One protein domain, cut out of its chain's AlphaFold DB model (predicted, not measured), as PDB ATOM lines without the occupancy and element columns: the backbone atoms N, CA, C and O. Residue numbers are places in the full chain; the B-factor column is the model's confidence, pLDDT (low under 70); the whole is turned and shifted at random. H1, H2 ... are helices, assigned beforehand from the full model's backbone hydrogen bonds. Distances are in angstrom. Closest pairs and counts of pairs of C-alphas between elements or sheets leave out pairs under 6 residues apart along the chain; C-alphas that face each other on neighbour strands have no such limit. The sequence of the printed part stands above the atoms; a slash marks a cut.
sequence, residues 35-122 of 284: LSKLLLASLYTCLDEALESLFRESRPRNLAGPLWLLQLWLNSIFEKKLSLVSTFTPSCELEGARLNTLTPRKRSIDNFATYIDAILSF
ATOM      1  N   LEU A  35      30.712  16.637 107.248       82.00
ATOM      2  CA  LEU A  35      29.783  15.685 107.875       82.00
ATOM      3  C   LEU A  35      29.082  14.775 106.859       82.00
ATOM      4  O   LEU A  35      28.799  13.627 107.185       82.00
ATOM      5  N   SER A  36      28.841  15.255 105.636       82.69
ATOM      6  CA  SER A  36      28.217  14.470 104.565       82.69
ATOM      7  C   SER A  36      29.051  13.244 104.191       82.69
ATOM      8  O   SER A  36      28.513  12.142 104.136       82.69
ATOM      9  N   LYS A  37      30.372  13.402 104.023       82.12
ATOM     10  CA  LYS A  37      31.285  12.279 103.756       82.12
ATOM     11  C   LYS A  37      31.283  11.276 104.903       82.12
ATOM     12  O   LYS A  37      31.190  10.080 104.660       82.12
ATOM     13  N   LEU A  38      31.324  11.751 106.149       81.31
ATOM     14  CA  LEU A  38      31.286  10.876 107.323       81.31
ATOM     15  C   LEU A  38      29.965  10.095 107.422       81.31
ATOM     16  O   LEU A  38      29.970   8.902 107.726       81.31
ATOM     17  N   LEU A  39      28.838  10.756 107.148       86.44
ATOM     18  CA  LEU A  39      27.519  10.130 107.129       86.44
ATOM     19  C   LEU A  39      27.425   9.063 106.031       86.44
ATOM     20  O   LEU A  39      26.952   7.961 106.298       86.44
ATOM     21  N   LEU A  40      27.940   9.356 104.834       86.44
ATOM     22  CA  LEU A  40      27.993   8.414 103.716       86.44
ATOM     23  C   LEU A  40      28.886   7.201 104.029       86.44
ATOM     24  O   LEU A  40      28.494   6.065 103.779       86.44
ATOM     25  N   ALA A  41      30.039   7.420 104.664       83.38
ATOM     26  CA  ALA A  41      30.931   6.350 105.118       83.38
ATOM     27  C   ALA A  41      30.254   5.418 106.139       83.38
ATOM     28  O   ALA A  41      30.411   4.192 106.099       83.38
ATOM     29  N   SER A  42      29.498   6.015 107.067       83.88
ATOM     30  CA  SER A  42      28.706   5.271 108.041       83.88
ATOM     31  C   SER A  42      27.592   4.487 107.354       83.88
ATOM     32  O   SER A  42      27.379   3.336 107.715       83.88
ATOM     33  N   LEU A  43      26.916   5.069 106.357       87.06
ATOM     34  CA  LEU A  43      25.877   4.385 105.592       87.06
ATOM     35  C   LEU A  43      26.432   3.161 104.853       87.06
ATOM     36  O   LEU A  43      25.857   2.087 104.978       87.06
ATOM     37  N   TYR A  44      27.556   3.294 104.143       84.50
ATOM     38  CA  TYR A  44      28.188   2.168 103.441       84.50
ATOM     39  C   TYR A  44      28.574   1.032 104.387       84.50
ATOM     40  O   TYR A  44      28.273  -0.122 104.113       84.50
ATOM     41  N   THR A  45      29.130   1.361 105.553       80.56
ATOM     42  CA  THR A  45      29.450   0.345 106.567       80.56
ATOM     43  C   THR A  45      28.204  -0.395 107.046       80.56
ATOM     44  O   THR A  45      28.224  -1.613 107.193       80.56
ATOM     45  N   CYS A  46      27.101   0.322 107.253       82.44
ATOM     46  CA  CYS A  46      25.850  -0.295 107.676       82.44
ATOM     47  C   CYS A  46      25.188  -1.112 106.562       82.44
ATOM     48  O   CYS A  46      24.508  -2.087 106.861       82.44
ATOM     49  N   LEU A  47      25.400  -0.754 105.292       82.94
ATOM     50  CA  LEU A  47      24.958  -1.553 104.150       82.94
ATOM     51  C   LEU A  47      25.725  -2.869 104.040       82.94
ATOM     52  O   LEU A  47      25.089  -3.904 103.856       82.94
ATOM     53  N   ASP A  48      27.045  -2.854 104.226       78.00
ATOM     54  CA  ASP A  48      27.850  -4.080 104.266       78.00
ATOM     55  C   ASP A  48      27.381  -5.006 105.401       78.00
ATOM     56  O   ASP A  48      27.172  -6.202 105.203       78.00
ATOM     57  N   GLU A  49      27.134  -4.448 106.593       78.62
ATOM     58  CA  GLU A  49      26.599  -5.200 107.733       78.62
ATOM     59  C   GLU A  49      25.187  -5.751 107.472       78.62
ATOM     60  O   GLU A  49      24.885  -6.881 107.873       78.62
ATOM     61  N   ALA A  50      24.325  -4.975 106.807       78.44
ATOM     62  CA  ALA A  50      22.975  -5.391 106.444       78.44
ATOM     63  C   ALA A  50      22.991  -6.524 105.409       78.44
ATOM     64  O   ALA A  50      22.275  -7.506 105.586       78.44
ATOM     65  N   LEU A  51      23.838  -6.426 104.380       76.19
ATOM     66  CA  LEU A  51      24.026  -7.466 103.367       76.19
ATOM     67  C   LEU A  51      24.549  -8.763 103.990       76.19
ATOM     68  O   LEU A  51      23.932  -9.810 103.821       76.19
ATOM     69  N   GLU A  52      25.616  -8.701 104.789       75.94
ATOM     70  CA  GLU A  52      26.133  -9.870 105.515       75.94
ATOM     71  C   GLU A  52      25.079 -10.512 106.427       75.94
ATOM     72  O   GLU A  52      25.083 -11.724 106.632       75.94
ATOM     73  N   SER A  53      24.175  -9.707 106.989       75.06
ATOM     74  CA  SER A  53      23.087 -10.201 107.836       75.06
ATOM     75  C   SER A  53      21.931 -10.797 107.029       75.06
ATOM     76  O   SER A  53      21.309 -11.735 107.508       75.06
ATOM     77  N   LEU A  54      21.665 -10.315 105.810       71.38
ATOM     78  CA  LEU A  54      20.713 -10.942 104.883       71.38
ATOM     79  C   LEU A  54      21.188 -12.331 104.439       71.38
ATOM     80  O   LEU A  54      20.375 -13.238 104.300       71.38
ATOM     81  N   PHE A  55      22.498 -12.515 104.254       69.06
ATOM     82  CA  PHE A  55      23.081 -13.801 103.856       69.06
ATOM     83  C   PHE A  55      23.271 -14.796 105.017       69.06
ATOM     84  O   PHE A  55      23.570 -15.962 104.770       69.06
ATOM     85  N   ARG A  56      23.119 -14.372 106.282       68.06
ATOM     86  CA  ARG A  56      23.325 -15.221 107.469       68.06
ATOM     87  C   ARG A  56      22.031 -15.378 108.264       68.06
ATOM     88  O   ARG A  56      21.543 -14.421 108.850       68.06
ATOM     89  N   GLU A  57      21.555 -16.611 108.419       58.12
ATOM     90  CA  GLU A  57      20.291 -16.934 109.110       58.12
ATOM     91  C   GLU A  57      20.239 -16.548 110.612       58.12
ATOM     92  O   GLU A  57      19.162 -16.538 111.204       58.12
ATOM     93  N   SER A  58      21.368 -16.206 111.256       54.62
ATOM     94  CA  SER A  58      21.488 -16.181 112.728       54.62
ATOM     95  C   SER A  58      21.924 -14.853 113.384       54.62
ATOM     96  O   SER A  58      22.386 -14.872 114.528       54.62
ATOM     97  N   ARG A  59      21.835 -13.691 112.715       56.19
ATOM     98  CA  ARG A  59      22.248 -12.384 113.294       56.19
ATOM     99  C   ARG A  59      21.076 -11.490 113.730       56.19
ATOM    100  O   ARG A  59      19.949 -11.690 113.279       56.19
ATOM    101  N   PRO A  60      21.306 -10.513 114.640       55.84
ATOM    102  CA  PRO A  60      20.236  -9.668 115.157       55.84
ATOM    103  C   PRO A  60      19.531  -8.916 114.026       55.84
ATOM    104  O   PRO A  60      20.160  -8.225 113.232       55.84
ATOM    105  N   ARG A  61      18.197  -9.008 114.008       60.78
ATOM    106  CA  ARG A  61      17.324  -8.407 112.984       60.78
ATOM    107  C   ARG A  61      17.285  -6.879 112.998       60.78
ATOM    108  O   ARG A  61      16.604  -6.298 112.158       60.78
ATOM    109  N   ASN A  62      17.950  -6.241 113.962       66.44
ATOM    110  CA  ASN A  62      17.947  -4.794 114.119       66.44
ATOM    111  C   ASN A  62      19.193  -4.195 113.481       66.44
ATOM    112  O   ASN A  62      20.306  -4.414 113.960       66.44
ATOM    113  N   LEU A  63      18.988  -3.405 112.434       73.50
ATOM    114  CA  LEU A  63      20.066  -2.707 111.757       73.50
ATOM    115  C   LEU A  63      20.406  -1.403 112.498       73.50
ATOM    116  O   LEU A  63      19.521  -0.646 112.915       73.50
ATOM    117  N   ALA A  64      21.700  -1.153 112.678       75.06
ATOM    118  CA  ALA A  64      22.226   0.103 113.203       75.06
ATOM    119  C   ALA A  64      22.560   1.068 112.059       75.06
ATOM    120  O   ALA A  64      22.609   0.676 110.894       75.06
ATOM    121  N   GLY A  65      22.819   2.332 112.397       82.62
ATOM    122  CA  GLY A  65      23.338   3.285 111.421       82.62
ATOM    123  C   GLY A  65      22.305   4.152 110.714       82.62
ATOM    124  O   GLY A  65      21.096   4.018 110.930       82.62
ATOM    125  N   PRO A  66      22.778   5.053 109.839       87.06
ATOM    126  CA  PRO A  66      21.957   6.039 109.147       87.06
ATOM    127  C   PRO A  66      21.135   5.440 107.992       87.06
ATOM    128  O   PRO A  66      20.972   6.082 106.961       87.06
ATOM    129  N   LEU A  67      20.597   4.222 108.127       85.38
ATOM    130  CA  LEU A  67      19.763   3.603 107.084       85.38
ATOM    131  C   LEU A  67      18.514   4.424 106.768       85.38
ATOM    132  O   LEU A  67      18.041   4.390 105.637       85.38
ATOM    133  N   TRP A  68      18.045   5.221 107.732       84.19
ATOM    134  CA  TRP A  68      16.990   6.206 107.518       84.19
ATOM    135  C   TRP A  68      17.298   7.124 106.328       84.19
ATOM    136  O   TRP A  68      16.387   7.492 105.599       84.19
ATOM    137  N   LEU A  69      18.570   7.463 106.086       87.19
ATOM    138  CA  LEU A  69      18.959   8.329 104.975       87.19
ATOM    139  C   LEU A  69      18.664   7.659 103.634       87.19
ATOM    140  O   LEU A  69      18.094   8.282 102.742       87.19
ATOM    141  N   LEU A  70      19.017   6.376 103.513       86.44
ATOM    142  CA  LEU A  70      18.709   5.593 102.324       86.44
ATOM    143  C   LEU A  70      17.198   5.407 102.174       86.44
ATOM    144  O   LEU A  70      16.679   5.571 101.077       86.44
ATOM    145  N   GLN A  71      16.488   5.113 103.262       86.62
ATOM    146  CA  GLN A  71      15.036   4.927 103.237       86.62
ATOM    147  C   GLN A  71      14.305   6.199 102.797       86.62
ATOM    148  O   GLN A  71      13.446   6.124 101.929       86.62
ATOM    149  N   LEU A  72      14.681   7.373 103.319       87.50
ATOM    150  CA  LEU A  72      14.110   8.652 102.886       87.50
ATOM    151  C   LEU A  72      14.389   8.925 101.404       87.50
ATOM    152  O   LEU A  72      13.499   9.385 100.694       87.50
ATOM    153  N   TRP A  73      15.605   8.629 100.936       86.50
ATOM    154  CA  TRP A  73      15.982   8.799  99.533       86.50
ATOM    155  C   TRP A  73      15.213   7.851  98.602       86.50
ATOM    156  O   TRP A  73      14.709   8.267  97.564       86.50
ATOM    157  N   LEU A  74      15.058   6.584  98.983       87.50
ATOM    158  CA  LEU A  74      14.274   5.621  98.209       87.50
ATOM    159  C   LEU A  74      12.782   5.951  98.251       87.50
ATOM    160  O   LEU A  74      12.117   5.841  97.226       87.50
ATOM    161  N   ASN A  75      12.262   6.409  99.390       88.25
ATOM    162  CA  ASN A  75      10.881   6.869  99.500       88.25
ATOM    163  C   ASN A  75      10.616   8.059  98.575       88.25
ATOM    164  O   ASN A  75       9.564   8.094  97.955       88.25
ATOM    165  N   SER A  76      11.553   9.003  98.443       85.06
ATOM    166  CA  SER A  76      11.344  10.179  97.590       85.06
ATOM    167  C   SER A  76      11.394   9.864  96.094       85.06
ATOM    168  O   SER A  76      10.726  10.529  95.307       85.06
ATOM    169  N   ILE A  77      12.159   8.848  95.689       84.81
ATOM    170  CA  ILE A  77      12.327   8.488  94.274       84.81
ATOM    171  C   ILE A  77      11.334   7.409  93.835       84.81
ATOM    172  O   ILE A  77      10.786   7.479  92.734       84.81
ATOM    173  N   PHE A  78      11.091   6.417  94.691       85.00
ATOM    174  CA  PHE A  78      10.334   5.207  94.377       85.00
ATOM    175  C   PHE A  78       8.991   5.124  95.103       85.00
ATOM    176  O   PHE A  78       8.427   4.036  95.181       85.00
ATOM    177  N   GLU A  79       8.442   6.240  95.591       83.88
ATOM    178  CA  GLU A  79       7.190   6.277  96.363       83.88
ATOM    179  C   GLU A  79       6.070   5.422  95.751       83.88
ATOM    180  O   GLU A  79       5.515   4.536  96.404       83.88
ATOM    181  N   LYS A  80       5.796   5.634  94.455       82.06
ATOM    182  CA  LYS A  80       4.765   4.901  93.702       82.06
ATOM    183  C   LYS A  80       5.080   3.412  93.579       82.06
ATOM    184  O   LYS A  80       4.184   2.584  93.675       82.06
ATOM    185  N   LYS A  81       6.351   3.069  93.358       83.25
ATOM    186  CA  LYS A  81       6.810   1.686  93.169       83.25
ATOM    187  C   LYS A  81       6.749   0.895  94.473       83.25
ATOM    188  O   LYS A  81       6.362  -0.267  94.474       83.25
ATOM    189  N   LEU A  82       7.093   1.553  95.573       84.69
ATOM    190  CA  LEU A  82       7.011   1.027  96.930       84.69
ATOM    191  C   LEU A  82       5.571   0.993  97.466       84.69
ATOM    192  O   LEU A  82       5.355   0.505  98.571       84.69
ATOM    193  N   SER A  83       4.590   1.480  96.692       82.75
ATOM    194  CA  SER A  83       3.176   1.552  97.083       82.75
ATOM    195  C   SER A  83       2.986   2.232  98.444       82.75
ATOM    196  O   SER A  83       2.163   1.812  99.258       82.75
ATOM    197  N   LEU A  84       3.786   3.269  98.716       79.12
ATOM    198  CA  LEU A  84       3.752   3.967  99.994       79.12
ATOM    199  C   LEU A  84       2.496   4.831 100.052       79.12
ATOM    200  O   LEU A  84       2.306   5.729  99.235       79.12
ATOM    201  N   VAL A  85       1.642   4.570 101.037       69.50
ATOM    202  CA  VAL A  85       0.453   5.381 101.299       69.50
ATOM    203  C   VAL A  85       0.701   6.165 102.576       69.50
ATOM    204  O   VAL A  85       0.847   5.579 103.650       69.50
ATOM    205  N   SER A  86       0.743   7.496 102.479       65.88
ATOM    206  CA  SER A  86       0.748   8.317 103.687       65.88
ATOM    207  C   SER A  86      -0.638   8.263 104.311       65.88
ATOM    208  O   SER A  86      -1.600   8.781 103.751       65.88
ATOM    209  N   THR A  87      -0.744   7.669 105.495       61.59
ATOM    210  CA  THR A  87      -1.962   7.745 106.316       61.59
ATOM    211  C   THR A  87      -2.089   9.085 107.043       61.59
ATOM    212  O   THR A  87      -3.079   9.326 107.727       61.59
ATOM    213  N   PHE A  88      -1.079   9.950 106.918       60.38
ATOM    214  CA  PHE A  88      -0.979  11.214 107.629       60.38
ATOM    215  C   PHE A  88      -0.870  12.375 106.646       60.38
ATOM    216  O   PHE A  88       0.007  12.390 105.779       60.38
ATOM    217  N   THR A  89      -1.722  13.378 106.821       57.19
ATOM    218  CA  THR A  89      -1.552  14.700 106.219       57.19
ATOM    219  C   THR A  89      -0.594  15.475 107.125       57.19
ATOM    220  O   THR A  89      -0.965  15.783 108.262       57.19
ATOM    221  N   PRO A  90       0.666  15.726 106.725       55.25
ATOM    222  CA  PRO A  90       1.593  16.437 107.593       55.25
ATOM    223  C   PRO A  90       1.097  17.873 107.795       55.25
ATOM    224  O   PRO A  90       0.738  18.555 106.842       55.25
ATOM    225  N   SER A  91       1.127  18.358 109.036       56.09
ATOM    226  CA  SER A  91       0.847  19.765 109.363       56.09
ATOM    227  C   SER A  91       1.990  20.713 108.961       56.09
ATOM    228  O   SER A  91       1.964  21.888 109.307       56.09
ATOM    229  N   CYS A  92       3.039  20.191 108.321       52.66
ATOM    230  CA  CYS A  92       4.294  20.876 108.047       52.66
ATOM    231  C   CYS A  92       4.627  20.764 106.557       52.66
ATOM    232  O   CYS A  92       4.635  19.665 106.007       52.66
ATOM    233  N   GLU A  93       4.957  21.895 105.933       62.53
ATOM    234  CA  GLU A  93       5.288  22.024 104.503       62.53
ATOM    235  C   GLU A  93       6.650  21.408 104.116       62.53
ATOM    236  O   GLU A  93       7.061  21.455 102.957       62.53
ATOM    237  N   LEU A  94       7.389  20.837 105.074       71.94
ATOM    238  CA  LEU A  94       8.703  20.249 104.826       71.94
ATOM    239  C   LEU A  94       8.574  18.825 104.274       71.94
ATOM    240  O   LEU A  94       8.187  17.900 104.988       71.94
ATOM    241  N   GLU A  95       9.024  18.624 103.037       77.06
ATOM    242  CA  GLU A  95       9.002  17.324 102.350       77.06
ATOM    243  C   GLU A  95       9.687  16.199 103.151       77.06
ATOM    244  O   GLU A  95       9.215  15.065 103.190       77.06
ATOM    245  N   GLY A  96      10.755  16.516 103.890       80.12
ATOM    246  CA  GLY A  96      11.420  15.547 104.767       80.12
ATOM    247  C   GLY A  96      10.522  15.005 105.888       80.12
ATOM    248  O   GLY A  96      10.644  13.839 106.260       80.12
ATOM    249  N   ALA A  97       9.589  15.814 106.404       81.31
ATOM    250  CA  ALA A  97       8.641  15.374 107.425       81.31
ATOM    251  C   ALA A  97       7.634  14.369 106.850       81.31
ATOM    252  O   ALA A  97       7.351  13.360 107.494       81.31
ATOM    253  N   ARG A  98       7.161  14.603 105.619       84.00
ATOM    254  CA  ARG A  98       6.294  13.678 104.876       84.00
ATOM    255  C   ARG A  98       7.008  12.358 104.579       84.00
ATOM    256  O   ARG A  98       6.492  11.293 104.879       84.00
ATOM    257  N   LEU A  99       8.238  12.398 104.073       85.44
ATOM    258  CA  LEU A  99       9.004  11.174 103.802       85.44
ATOM    259  C   LEU A  99       9.265  10.351 105.075       85.44
ATOM    260  O   LEU A  99       9.295   9.118 105.029       85.44
ATOM    261  N   ASN A 100       9.405  11.013 106.225       84.56
ATOM    262  CA  ASN A 100       9.535  10.344 107.515       84.56
ATOM    263  C   ASN A 100       8.239   9.625 107.943       84.56
ATOM    264  O   ASN A 100       8.329   8.576 108.577       84.56
ATOM    265  N   THR A 101       7.043  10.117 107.581       83.38
ATOM    266  CA  THR A 101       5.787   9.378 107.846       83.38
ATOM    267  C   THR A 101       5.675   8.115 106.997       83.38
ATOM    268  O   THR A 101       5.095   7.134 107.454       83.38
ATOM    269  N   LEU A 102       6.280   8.116 105.806       83.38
ATOM    270  CA  LEU A 102       6.367   6.954 104.918       83.38
ATOM    271  C   LEU A 102       7.468   5.959 105.314       83.38
ATOM    272  O   LEU A 102       7.511   4.844 104.800       83.38
ATOM    273  N   THR A 103       8.398   6.353 106.188       84.69
ATOM    274  CA  THR A 103       9.549   5.519 106.548       84.69
ATOM    275  C   THR A 103       9.174   4.526 107.650       84.69
ATOM    276  O   THR A 103       8.678   4.938 108.706       84.69
ATOM    277  N   PRO A 104       9.437   3.216 107.477       79.75
ATOM    278  CA  PRO A 104       9.165   2.236 108.519       79.75
ATOM    279  C   PRO A 104       9.921   2.562 109.815       79.75
ATOM    280  O   PRO A 104      11.148   2.630 109.843       79.75
ATOM    281  N   ARG A 105       9.193   2.718 110.931       73.88
ATOM    282  CA  ARG A 105       9.796   3.061 112.238       73.88
ATOM    283  C   ARG A 105      10.669   1.946 112.811       73.88
ATOM    284  O   ARG A 105      11.588   2.206 113.588       73.88
ATOM    285  N   LYS A 106      10.366   0.694 112.464       72.81
ATOM    286  CA  LYS A 106      11.125  -0.469 112.925       72.81
ATOM    287  C   LYS A 106      12.365  -0.634 112.048       72.81
ATOM    288  O   LYS A 106      12.253  -0.798 110.838       72.81
ATOM    289  N   ARG A 107      13.544  -0.645 112.664       71.88
ATOM    290  CA  ARG A 107      14.825  -0.883 111.978       71.88
ATOM    291  C   ARG A 107      15.049  -2.379 111.726       71.88
ATOM    292  O   ARG A 107      16.024  -2.928 112.224       71.88
ATOM    293  N   SER A 108      14.122  -3.052 111.041       75.12
ATOM    294  CA  SER A 108      14.226  -4.488 110.754       75.12
ATOM    295  C   SER A 108      14.906  -4.774 109.415       75.12
ATOM    296  O   SER A 108      14.753  -4.012 108.458       75.12
ATOM    297  N   ILE A 109      15.593  -5.915 109.341       75.12
ATOM    298  CA  ILE A 109      16.100  -6.491 108.086       75.12
ATOM    299  C   ILE A 109      14.968  -6.663 107.062       75.12
ATOM    300  O   ILE A 109      15.157  -6.322 105.903       75.12
ATOM    301  N   ASP A 110      13.778  -7.088 107.492       78.88
ATOM    302  CA  ASP A 110      12.622  -7.271 106.597       78.88
ATOM    303  C   ASP A 110      12.223  -5.961 105.895       78.88
ATOM    304  O   ASP A 110      11.979  -5.940 104.694       78.88
ATOM    305  N   ASN A 111      12.233  -4.836 106.624       80.44
ATOM    306  CA  ASN A 111      11.934  -3.531 106.033       80.44
ATOM    307  C   ASN A 111      13.010  -3.118 105.030       80.44
ATOM    308  O   ASN A 111      12.697  -2.491 104.025       80.44
ATOM    309  N   PHE A 112      14.273  -3.451 105.304       79.50
ATOM    310  CA  PHE A 112      15.369  -3.220 104.371       79.50
ATOM    311  C   PHE A 112      15.235  -4.090 103.110       79.50
ATOM    312  O   PHE A 112      15.428  -3.577 102.010       79.50
ATOM    313  N   ALA A 113      14.832  -5.356 103.248       81.56
ATOM    314  CA  ALA A 113      14.599  -6.264 102.126       81.56
ATOM    315  C   ALA A 113      13.545  -5.718 101.150       81.56
ATOM    316  O   ALA A 113      13.811  -5.689  99.954       81.56
ATOM    317  N   THR A 114      12.436  -5.145 101.638       83.81
ATOM    318  CA  THR A 114      11.411  -4.510 100.784       83.81
ATOM    319  C   THR A 114      11.991  -3.455  99.834       83.81
ATOM    320  O   THR A 114      11.605  -3.372  98.668       83.81
ATOM    321  N   TYR A 115      12.935  -2.640 100.314       84.69
ATOM    322  CA  TYR A 115      13.605  -1.641  99.480       84.69
ATOM    323  C   TYR A 115      14.497  -2.283  98.415       84.69
ATOM    324  O   TYR A 115      14.508  -1.830  97.269       84.69
ATOM    325  N   ILE A 116      15.233  -3.334  98.783       82.88
ATOM    326  CA  ILE A 116      16.069  -4.093  97.850       82.88
ATOM    327  C   ILE A 116      15.200  -4.767  96.786       82.88
ATOM    328  O   ILE A 116      15.488  -4.626  95.601       82.88
ATOM    329  N   ASP A 117      14.099  -5.403  97.176       83.19
ATOM    330  CA  ASP A 117      13.158  -6.045  96.257       83.19
ATOM    331  C   ASP A 117      12.557  -5.041  95.269       83.19
ATOM    332  O   ASP A 117      12.472  -5.316  94.070       83.19
ATOM    333  N   ALA A 118      12.216  -3.833  95.729       84.81
ATOM    334  CA  ALA A 118      11.738  -2.773  94.848       84.81
ATOM    335  C   ALA A 118      12.790  -2.384  93.797       84.81
ATOM    336  O   ALA A 118      12.448  -2.246  92.621       84.81
ATOM    337  N   ILE A 119      14.066  -2.273  94.183       82.94
ATOM    338  CA  ILE A 119      15.177  -2.006  93.256       82.94
ATOM    339  C   ILE A 119      15.376  -3.182  92.285       82.94
ATOM    340  O   ILE A 119      15.548  -2.977  91.085       82.94
ATOM    341  N   LEU A 120      15.322  -4.421  92.773       83.50
ATOM    342  CA  LEU A 120      15.493  -5.620  91.948       83.50
ATOM    343  C   LEU A 120      14.313  -5.864  90.996       83.50
ATOM    344  O   LEU A 120      14.477  -6.525  89.973       83.50
ATOM    345  N   SER A 121      13.139  -5.301  91.291       83.56
ATOM    346  CA  SER A 121      11.959  -5.385  90.427       83.56
ATOM    347  C   SER A 121      12.065  -4.555  89.138       83.56
ATOM    348  O   SER A 121      11.209  -4.673  88.256       83.56
ATOM    349  N   PHE A 122      13.082  -3.695  89.006       81.38
ATOM    350  CA  PHE A 122      13.340  -2.970  87.765       81.38
ATOM    351  C   PHE A 122      13.998  -3.894  86.737       81.38
ATOM    352  O   PHE A 122      15.174  -4.233  86.835       81.38
TER     353      PHE A 122
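This is residues 35 to 122 of the 284 residues of the protein "PMD domain-containing protein" of Cajanus cajan (UniProt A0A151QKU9). A long helix, H1, lies along one side, and two shorter helices, H2 and H4, each begin at it and run away from it about perpendicular to its line, H2 from near its middle and H4 from near its last residues, roughly side by side and pointing the same way. H3, the shortest helix, crosses H2 on the side away from H1, so that H2 sits between H1 and H3, and the helices meet with short parts of their lengths. The printed part has 88 residues with four named helices, in the order H1, H2, H3, H4, and no named strand; the class is all helix. The whole is compact, with a radius of gyration of the C-alphas of 13.8 A, and the C-alphas span 40 by 32 by 24 A.

H1 holds residues 35 to 54 and is 28.3 A long from first to last C-alpha; it begins at C-alpha 35, at (29.783, 15.685, 107.875). After residues 55 to 66, H2 takes residues 67 to 78, 15.9 A long, from C-alpha 67 at (19.763, 3.603, 107.084). H3 follows as residues 95 to 102, 11.0 A long. H4 covers residues 109 to 120, 16.2 A long, and ends at C-alpha 120, at (15.493, -5.620, 91.948).

H1 touches H2 with residues 43 to 47 alone, and H2 touches H1 with residues 67 to 70 alone. The closest C-alphas of the two are those of Leu 43 and Leu 67, 6.3 A apart, and their lines are about perpendicular at 89 degrees. H2 touches H3 with residues 72 to 76 alone; the closest C-alphas, of Leu 72 and Leu 99, are 5.8 A apart, and the lines are about perpendicular at 81 degrees. H3 is apart from H1 and from H4. H4 and H1 only just touch, with 3 pairs of C-alphas within 8 A, through residue 109 of H4 alone and residues 50 to 54 of H1 alone. Their closest C-alphas, of Ala 50 and Ile 109, are 7.2 A apart, and their lines are about perpendicular at 83 degrees. H2 and H4 are close but not clearly touching, with the C-alphas of Leu 74 and Tyr 115 the closest at 7.4 A; they run the same way at a tilt of 36 degrees, only just steep. In H1, H2 and H3 every O i to N i+4 pair is within hydrogen-bond range; in H4, 7 of 8 are.

The two C-alphas farthest apart are those of Ser 58 and Glu 93, at 42.3 A. The printed part has no cut. The links from H1 to H2, 12 residues, and from H2 to H3, 16 residues, are long; that from H3 to H4, 6 residues, is short. The mean pLDDT of the printed part is 77.7, and residues 55 to 62 and 85 to 93 are under 70.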